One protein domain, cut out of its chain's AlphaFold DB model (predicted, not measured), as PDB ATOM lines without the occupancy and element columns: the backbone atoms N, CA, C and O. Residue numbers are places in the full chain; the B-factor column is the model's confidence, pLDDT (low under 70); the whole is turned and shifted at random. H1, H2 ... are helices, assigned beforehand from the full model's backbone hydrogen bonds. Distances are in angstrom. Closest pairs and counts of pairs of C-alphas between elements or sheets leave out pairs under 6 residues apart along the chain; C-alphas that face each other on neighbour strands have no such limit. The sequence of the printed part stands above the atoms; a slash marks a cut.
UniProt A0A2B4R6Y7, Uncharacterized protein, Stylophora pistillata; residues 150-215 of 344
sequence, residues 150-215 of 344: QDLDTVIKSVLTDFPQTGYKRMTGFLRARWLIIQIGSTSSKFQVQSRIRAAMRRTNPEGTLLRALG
ATOM      1  N   GLN A 150     104.763   9.179  29.758       84.06
ATOM      2  CA  GLN A 150     104.801  10.503  29.119       84.06
ATOM      3  C   GLN A 150     103.573  10.749  28.235       84.06
ATOM      4  O   GLN A 150     102.975  11.827  28.281       84.06
ATOM      5  N   ASP A 151     103.147   9.740  27.476       83.56
ATOM      6  CA  ASP A 151     101.920   9.819  26.678       83.56
ATOM      7  C   ASP A 151     100.705   9.940  27.599       83.56
ATOM      8  O   ASP A 151      99.818  10.764  27.378       83.56
ATOM      9  N   LEU A 152     100.716   9.184  28.703       85.50
ATOM     10  CA  LEU A 152      99.704   9.286  29.746       85.50
ATOM     11  C   LEU A 152      99.643  10.693  30.351       85.50
ATOM     12  O   LEU A 152      98.552  11.225  30.549       85.50
ATOM     13  N   ASP A 153     100.791  11.316  30.619       88.94
ATOM     14  CA  ASP A 153     100.834  12.689  31.123       88.94
ATOM     15  C   ASP A 153     100.268  13.691  30.117       88.94
ATOM     16  O   ASP A 153      99.566  14.622  30.506       88.94
ATOM     17  N   THR A 154     100.547  13.499  28.829       89.31
ATOM     18  CA  THR A 154     100.064  14.378  27.755       89.31
ATOM     19  C   THR A 154      98.545  14.304  27.628       89.31
ATOM     20  O   THR A 154      97.875  15.334  27.577       89.31
ATOM     21  N   VAL A 155      97.984  13.093  27.677       87.44
ATOM     22  CA  VAL A 155      96.531  12.874  27.662       87.44
ATOM     23  C   VAL A 155      95.873  13.410  28.933       87.44
ATOM     24  O   VAL A 155      94.819  14.033  28.877       87.44
ATOM     25  N   ILE A 156      96.479  13.202  30.103       88.31
ATOM     26  CA  ILE A 156      95.933  13.745  31.352       88.31
ATOM     27  C   ILE A 156      95.959  15.273  31.329       88.31
ATOM     28  O   ILE A 156      94.997  15.893  31.777       88.31
ATOM     29  N   LYS A 157      97.016  15.888  30.786       90.00
ATOM     30  CA  LYS A 157      97.086  17.343  30.617       90.00
ATOM     31  C   LYS A 157      95.966  17.863  29.723       90.00
ATOM     32  O   LYS A 157      95.340  18.833  30.124       90.00
ATOM     33  N   SER A 158      95.667  17.215  28.594       90.88
ATOM     34  CA  SER A 158      94.559  17.651  27.732       90.88
ATOM     35  C   SER A 158      93.192  17.503  28.408       90.88
ATOM     36  O   SER A 158      92.351  18.385  28.322       90.88
ATOM     37  N   VAL A 159      92.972  16.440  29.185       88.00
ATOM     38  CA  VAL A 159      91.720  16.310  29.951       88.00
ATOM     39  C   VAL A 159      91.632  17.353  31.068       88.00
ATOM     40  O   VAL A 159      90.545  17.831  31.376       88.00
ATOM     41  N   LEU A 160      92.755  17.707  31.697       87.88
ATOM     42  CA  LEU A 160      92.790  18.720  32.753       87.88
ATOM     43  C   LEU A 160      92.678  20.154  32.223       87.88
ATOM     44  O   LEU A 160      92.251  21.011  32.994       87.88
ATOM     45  N   THR A 161      93.041  20.428  30.964       87.94
ATOM     46  CA  THR A 161      92.755  21.730  30.337       87.94
ATOM     47  C   THR A 161      91.264  21.913  30.111       87.94
ATOM     48  O   THR A 161      90.751  22.992  30.383       87.94
ATOM     49  N   ASP A 162      90.573  20.852  29.693       87.69
ATOM     50  CA  ASP A 162      89.129  20.890  29.452       87.69
ATOM     51  C   ASP A 162      88.354  20.879  30.783       87.69
ATOM     52  O   ASP A 162      87.398  21.624  30.979       87.69
ATOM     53  N   PHE A 163      88.800  20.055  31.739       86.00
ATOM     54  CA  PHE A 163      88.105  19.806  33.003       86.00
ATOM     55  C   PHE A 163      89.061  19.913  34.210       86.00
ATOM     56  O   PHE A 163      89.497  18.887  34.763       86.00
ATOM     57  N   PRO A 164      89.365  21.135  34.691       81.88
ATOM     58  CA  PRO A 164      90.411  21.385  35.690       81.88
ATOM     59  C   PRO A 164      90.141  20.755  37.066       81.88
ATOM     60  O   PRO A 164      91.083  20.385  37.773       81.88
ATOM     61  N   GLN A 165      88.872  20.551  37.438       80.94
ATOM     62  CA  GLN A 165      88.476  19.953  38.724       80.94
ATOM     63  C   GLN A 165      88.306  18.426  38.686       80.94
ATOM     64  O   GLN A 165      87.800  17.812  39.627       80.94
ATOM     65  N   THR A 166      88.770  17.769  37.623       84.31
ATOM     66  CA  THR A 166      88.636  16.318  37.472       84.31
ATOM     67  C   THR A 166      89.454  15.548  38.511       84.31
ATOM     68  O   THR A 166      90.682  15.614  38.552       84.31
ATOM     69  N   GLY A 167      88.772  14.749  39.335       82.50
ATOM     70  CA  GLY A 167      89.396  13.775  40.235       82.50
ATOM     71  C   GLY A 167      89.781  12.463  39.536       82.50
ATOM     72  O   GLY A 167      89.286  12.141  38.457       82.50
ATOM     73  N   TYR A 168      90.616  11.640  40.183       78.50
ATOM     74  CA  TYR A 168      91.167  10.417  39.572       78.50
ATOM     75  C   TYR A 168      90.102   9.394  39.125       78.50
ATOM     76  O   TYR A 168      90.321   8.662  38.159       78.50
ATOM     77  N   LYS A 169      88.941   9.331  39.800       78.81
ATOM     78  CA  LYS A 169      87.825   8.452  39.401       78.81
ATOM     79  C   LYS A 169      87.225   8.891  38.063       78.81
ATOM     80  O   LYS A 169      87.110   8.071  37.158       78.81
ATOM     81  N   ARG A 170      86.923  10.185  37.917       82.44
ATOM     82  CA  ARG A 170      86.403  10.769  36.672       82.44
ATOM     83  C   ARG A 170      87.460  10.721  35.558       82.44
ATOM     84  O   ARG A 170      87.140  10.334  34.443       82.44
ATOM     85  N   MET A 171      88.737  10.940  35.889       81.56
ATOM     86  CA  MET A 171      89.866  10.742  34.965       81.56
ATOM     87  C   MET A 171      89.939   9.305  34.426       81.56
ATOM     88  O   MET A 171      90.153   9.094  33.239       81.56
ATOM     89  N   THR A 172      89.695   8.302  35.278       79.56
ATOM     90  CA  THR A 172      89.620   6.895  34.844       79.56
ATOM     91  C   THR A 172      88.494   6.691  33.822       79.56
ATOM     92  O   THR A 172      88.678   5.950  32.860       79.56
ATOM     93  N   GLY A 173      87.350   7.358  34.004       76.81
ATOM     94  CA  GLY A 173      86.247   7.357  33.038       76.81
ATOM     95  C   GLY A 173      86.640   7.982  31.697       76.81
ATOM     96  O   GLY A 173      86.464   7.351  30.662       76.81
ATOM     97  N   PHE A 174      87.263   9.163  31.710       80.94
ATOM     98  CA  PHE A 174      87.724   9.838  30.490       80.94
ATOM     99  C   PHE A 174      88.735   9.023  29.683       80.94
ATOM    100  O   PHE A 174      88.670   9.006  28.455       80.94
ATOM    101  N   LEU A 175      89.657   8.342  30.362       78.00
ATOM    102  CA  LEU A 175      90.647   7.478  29.719       78.00
ATOM    103  C   LEU A 175      89.990   6.237  29.100       78.00
ATOM    104  O   LEU A 175      90.331   5.855  27.984       78.00
ATOM    105  N   ARG A 176      88.992   5.656  29.781       72.62
ATOM    106  CA  ARG A 176      88.179   4.558  29.234       72.62
ATOM    107  C   ARG A 176      87.384   4.994  28.001       72.62
ATOM    108  O   ARG A 176      87.395   4.273  27.012       72.62
ATOM    109  N   ALA A 177      86.749   6.167  28.046       69.44
ATOM    110  CA  ALA A 177      85.948   6.705  26.945       69.44
ATOM    111  C   ALA A 177      86.790   7.053  25.707       69.44
ATOM    112  O   ALA A 177      86.353   6.853  24.580       69.44
ATOM    113  N   ARG A 178      88.032   7.514  25.901       69.31
ATOM    114  CA  ARG A 178      88.995   7.772  24.815       69.31
ATOM    115  C   ARG A 178      89.667   6.497  24.284       69.31
ATOM    116  O   ARG A 178      90.671   6.591  23.588       69.31
ATOM    117  N   TRP A 179      89.141   5.318  24.625       57.12
ATOM    118  CA  TRP A 179      89.668   4.002  24.241       57.12
ATOM    119  C   TRP A 179      91.115   3.735  24.703       57.12
ATOM    120  O   TRP A 179      91.761   2.794  24.247       57.12
ATOM    121  N   LEU A 180      91.616   4.516  25.667       62.53
ATOM    122  CA  LEU A 180      92.945   4.387  26.261       62.53
ATOM    123  C   LEU A 180      92.844   3.573  27.553       62.53
ATOM    124  O   LEU A 180      92.989   4.083  28.668       62.53
ATOM    125  N   ILE A 181      92.574   2.273  27.419       54.50
ATOM    126  CA  ILE A 181      92.660   1.350  28.553       54.50
ATOM    127  C   ILE A 181      94.142   1.063  28.793       54.50
ATOM    128  O   ILE A 181      94.731   0.161  28.204       54.50
ATOM    129  N   ILE A 182      94.741   1.896  29.641       53.69
ATOM    130  CA  ILE A 182      96.140   1.827  30.064       53.69
ATOM    131  C   ILE A 182      96.475   0.389  30.478       53.69
ATOM    132  O   ILE A 182      95.990  -0.084  31.512       53.69
ATOM    133  N   GLN A 183      97.344  -0.290  29.721       51.06
ATOM    134  CA  GLN A 183      97.984  -1.491  30.234       51.06
ATOM    135  C   GLN A 183      99.008  -1.088  31.284       51.06
ATOM    136  O   GLN A 183      99.918  -0.293  31.043       51.06
ATOM    137  N   ILE A 184      98.862  -1.659  32.470       43.91
ATOM    138  CA  ILE A 184      99.848  -1.561  33.535       43.91
ATOM    139  C   ILE A 184     100.356  -2.962  33.775       43.91
ATOM    140  O   ILE A 184      99.854  -3.677  34.635       43.91
ATOM    141  N   GLY A 185     101.318  -3.356  32.946       39.81
ATOM    142  CA  GLY A 185     101.938  -4.671  33.009       39.81
ATOM    143  C   GLY A 185     100.951  -5.826  32.836       39.81
ATOM    144  O   GLY A 185      99.746  -5.658  32.647       39.81
ATOM    145  N   SER A 186     101.478  -7.038  32.923       38.16
ATOM    146  CA  SER A 186     100.748  -8.302  32.779       38.16
ATOM    147  C   SER A 186      99.706  -8.565  33.884       38.16
ATOM    148  O   SER A 186      99.294  -9.705  34.078       38.16
ATOM    149  N   THR A 187      99.301  -7.554  34.659       39.97
ATOM    150  CA  THR A 187      98.436  -7.701  35.832       39.97
ATOM    151  C   THR A 187      97.289  -6.695  35.777       39.97
ATOM    152  O   THR A 187      97.431  -5.534  36.150       39.97
ATOM    153  N   SER A 188      96.108  -7.172  35.383       49.41
ATOM    154  CA  SER A 188      94.847  -6.418  35.272       49.41
ATOM    155  C   SER A 188      94.257  -5.947  36.614       49.41
ATOM    156  O   SER A 188      93.045  -5.782  36.749       49.41
ATOM    157  N   SER A 189      95.080  -5.744  37.646       51.84
ATOM    158  CA  SER A 189      94.590  -5.312  38.949       51.84
ATOM    159  C   SER A 189      94.125  -3.858  38.875       51.84
ATOM    160  O   SER A 189      94.924  -2.934  38.703       51.84
ATOM    161  N   LYS A 190      92.818  -3.654  39.077       56.12
ATOM    162  CA  LYS A 190      92.144  -2.346  39.212       56.12
ATOM    163  C   LYS A 190      92.917  -1.374  40.120       56.12
ATOM    164  O   LYS A 190      92.904  -0.166  39.882       56.12
ATOM    165  N   PHE A 191      93.616  -1.895  41.130       52.56
ATOM    166  CA  PHE A 191      94.441  -1.118  42.053       52.56
ATOM    167  C   PHE A 191      95.668  -0.478  41.381       52.56
ATOM    168  O   PHE A 191      95.936   0.708  41.594       52.56
ATOM    169  N   GLN A 192      96.381  -1.219  40.526       59.31
ATOM    170  CA  GLN A 192      97.565  -0.705  39.827       59.31
ATOM    171  C   GLN A 192      97.187   0.416  38.845       59.31
ATOM    172  O   GLN A 192      97.888   1.426  38.767       59.31
ATOM    173  N   VAL A 193      96.013   0.298  38.203       67.62
ATOM    174  CA  VAL A 193      95.419   1.322  37.313       67.62
ATOM    175  C   VAL A 193      95.204   2.644  37.999       67.62
ATOM    176  O   VAL A 193      95.703   3.679  37.552       67.62
ATOM    177  N   GLN A 194      94.556   2.609  39.151       73.44
ATOM    178  CA  GLN A 194      94.347   3.829  39.909       73.44
ATOM    179  C   GLN A 194      95.660   4.412  40.439       73.44
ATOM    180  O   GLN A 194      95.783   5.631  40.537       73.44
ATOM    181  N   SER A 195      96.649   3.575  40.767       77.31
ATOM    182  CA  SER A 195      97.950   4.046  41.249       77.31
ATOM    183  C   SER A 195      98.717   4.843  40.185       77.31
ATOM    184  O   SER A 195      99.127   5.973  40.469       77.31
ATOM    185  N   ARG A 196      98.840   4.332  38.947       78.56
ATOM    186  CA  ARG A 196      99.529   5.057  37.858       78.56
ATOM    187  C   ARG A 196      98.806   6.340  37.462       78.56
ATOM    188  O   ARG A 196      99.463   7.365  37.335       78.56
ATOM    189  N   ILE A 197      97.473   6.332  37.368       82.06
ATOM    190  CA  ILE A 197      96.702   7.555  37.075       82.06
ATOM    191  C   ILE A 197      96.942   8.611  38.159       82.06
ATOM    192  O   ILE A 197      97.230   9.762  37.847       82.06
ATOM    193  N   ARG A 198      96.899   8.232  39.446       83.38
ATOM    194  CA  ARG A 198      97.197   9.165  40.546       83.38
ATOM    195  C   ARG A 198      98.631   9.693  40.484       83.38
ATOM    196  O   ARG A 198      98.847  10.862  40.784       83.38
ATOM    197  N   ALA A 199      99.603   8.852  40.131       82.38
ATOM    198  CA  ALA A 199     100.993   9.272  39.976       82.38
ATOM    199  C   ALA A 199     101.162  10.255  38.807       82.38
ATOM    200  O   ALA A 199     101.798  11.291  38.976       82.38
ATOM    201  N   ALA A 200     100.540   9.987  37.660       86.12
ATOM    202  CA  ALA A 200     100.546  10.875  36.502       86.12
ATOM    203  C   ALA A 200      99.833  12.209  36.784       86.12
ATOM    204  O   ALA A 200     100.369  13.271  36.486       86.12
ATOM    205  N   MET A 201      98.691  12.199  37.480       85.00
ATOM    206  CA  MET A 201      98.025  13.430  37.935       85.00
ATOM    207  C   MET A 201      98.904  14.258  38.884       85.00
ATOM    208  O   MET A 201      98.946  15.479  38.766       85.00
ATOM    209  N   ARG A 202      99.653  13.606  39.786       86.25
ATOM    210  CA  ARG A 202     100.620  14.286  40.666       86.25
ATOM    211  C   ARG A 202     101.799  14.891  39.900       86.25
ATOM    212  O   ARG A 202     102.277  15.944  40.297       86.25
ATOM    213  N   ARG A 203     102.261  14.246  38.823       87.56
ATOM    214  CA  ARG A 203     103.344  14.757  37.961       87.56
ATOM    215  C   ARG A 203     102.889  15.903  37.057       87.56
ATOM    216  O   ARG A 203     103.658  16.823  36.812       87.56
ATOM    217  N   THR A 204     101.659  15.838  36.550       89.00
ATOM    218  CA  THR A 204     101.114  16.802  35.577       89.00
ATOM    219  C   THR A 204     100.531  18.050  36.223       89.00
ATOM    220  O   THR A 204     100.723  19.135  35.686       89.00
ATOM    221  N   ASN A 205      99.821  17.902  37.344       84.00
ATOM    222  CA  ASN A 205      99.165  18.996  38.052       84.00
ATOM    223  C   ASN A 205      99.231  18.766  39.578       84.00
ATOM    224  O   ASN A 205      98.253  18.298  40.189       84.00
ATOM    225  N   PRO A 206     100.394  19.042  40.198       82.94
ATOM    226  CA  PRO A 206     100.574  18.883  41.633       82.94
ATOM    227  C   PRO A 206      99.699  19.861  42.427       82.94
ATOM    228  O   PRO A 206      99.048  19.417  43.377       82.94
ATOM    229  N   GLU A 207      99.602  21.139  42.027       81.62
ATOM    230  CA  GLU A 207      98.803  22.122  42.771       81.62
ATOM    231  C   GLU A 207      97.313  21.794  42.718       81.62
ATOM    232  O   GLU A 207      96.664  21.748  43.754       81.62
ATOM    233  N   GLY A 208      96.760  21.477  41.546       81.19
ATOM    234  CA  GLY A 208      95.352  21.102  41.408       81.19
ATOM    235  C   GLY A 208      95.019  19.804  42.142       81.19
ATOM    236  O   GLY A 208      93.930  19.653  42.693       81.19
ATOM    237  N   THR A 209      95.962  18.861  42.214       78.81
ATOM    238  CA  THR A 209      95.788  17.648  43.028       78.81
ATOM    239  C   THR A 209      95.756  17.974  44.520       78.81
ATOM    240  O   THR A 209      94.912  17.427  45.233       78.81
ATOM    241  N   LEU A 210      96.621  18.880  44.977       76.69
ATOM    242  CA  LEU A 210      96.654  19.341  46.360       76.69
ATOM    243  C   LEU A 210      95.407  20.159  46.718       76.69
ATOM    244  O   LEU A 210      94.766  19.865  47.717       76.69
ATOM    245  N   LEU A 211      95.019  21.126  45.886       76.94
ATOM    246  CA  LEU A 211      93.833  21.959  46.088       76.94
ATOM    247  C   LEU A 211      92.561  21.118  46.159       76.94
ATOM    248  O   LEU A 211      91.739  21.352  47.036       76.94
ATOM    249  N   ARG A 212      92.420  20.091  45.312       76.06
ATOM    250  CA  ARG A 212      91.309  19.137  45.430       76.06
ATOM    251  C   ARG A 212      91.361  18.365  46.741       76.06
ATOM    252  O   ARG A 212      90.328  18.210  47.369       76.06
ATOM    253  N   ALA A 213      92.532  17.890  47.165       71.25
ATOM    254  CA  ALA A 213      92.663  17.170  48.431       71.25
ATOM    255  C   ALA A 213      92.326  18.056  49.645       71.25
ATOM    256  O   ALA A 213      91.661  17.589  50.565       71.25
ATOM    257  N   LEU A 214      92.746  19.324  49.624       73.62
ATOM    258  CA  LEU A 214      92.467  20.314  50.667       73.62
ATOM    259  C   LEU A 214      91.019  20.821  50.631       73.62
ATOM    260  O   LEU A 214      90.450  21.119  51.674       73.62
ATOM    261  N   GLY A 215      90.424  20.901  49.441       69.12
ATOM    262  CA  GLY A 215      89.040  21.320  49.217       69.12
ATOM    263  C   GLY A 215      88.003  20.224  49.472       69.12
ATOM    264  O   GLY A 215      86.805  20.495  49.384       69.12
TER     265      GLY A 215
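Overview. This is residues 150 to 215 of the 344 residues of an uncharacterized protein of Stylophora pistillata (UniProt A0A2B4R6Y7). H1 and H2 both pack on the longest helix, H3, each about perpendicular to it. H4 turns off past the last residues of H3 at one end of the long axis; residues 186 to 191 stick out at the other. The 66 printed residues, with four named helices, H1 to H4, and no named strand, are all helix in class and compact, radius of gyration of the C-alphas 11.4 A, spanning 34 by 21 by 19 A.

Arrangement. H1, residues 150 to 162, touches H3, residues 190 to 204, at 73 degrees, only just about perpendicular; the closest C-alphas, of Asp 153 and Ala 200, are 5.7 A apart. H2, residues 168 to 177, touches H3 at 77 degrees, closest C-alphas Tyr 168 and Arg 198, 6.2 A. H1 and H2 only just touch, with 3 pairs of C-alphas within 8 A, the closest Val 159 and Phe 174, 7.6 A. H4, residues 206 to 214, is close to H3 but not clearly touching, closest C-alphas Arg 202 and Thr 209, 6.3 A; it is apart from H1 and H2. In the four helices every O i to N i+4 pair is within hydrogen-bond range.

Along the chain. H1, 18.8 A long, begins at C-alpha 150 (104.801, 10.503, 29.119); H2 measures 14.2 A, H3 21.5 A, and H4, 12.2 A, ends at C-alpha 214 (92.467, 20.314, 50.667).

Size, cuts and confidence. The C-alphas farthest apart, of Ser 186 and Gly 215, are 35.8 A apart. The printed part has no cut; the link H2 to H3 is long, 12 residues, and pLDDT is under 70 at residues 177 to 193 and residue 215.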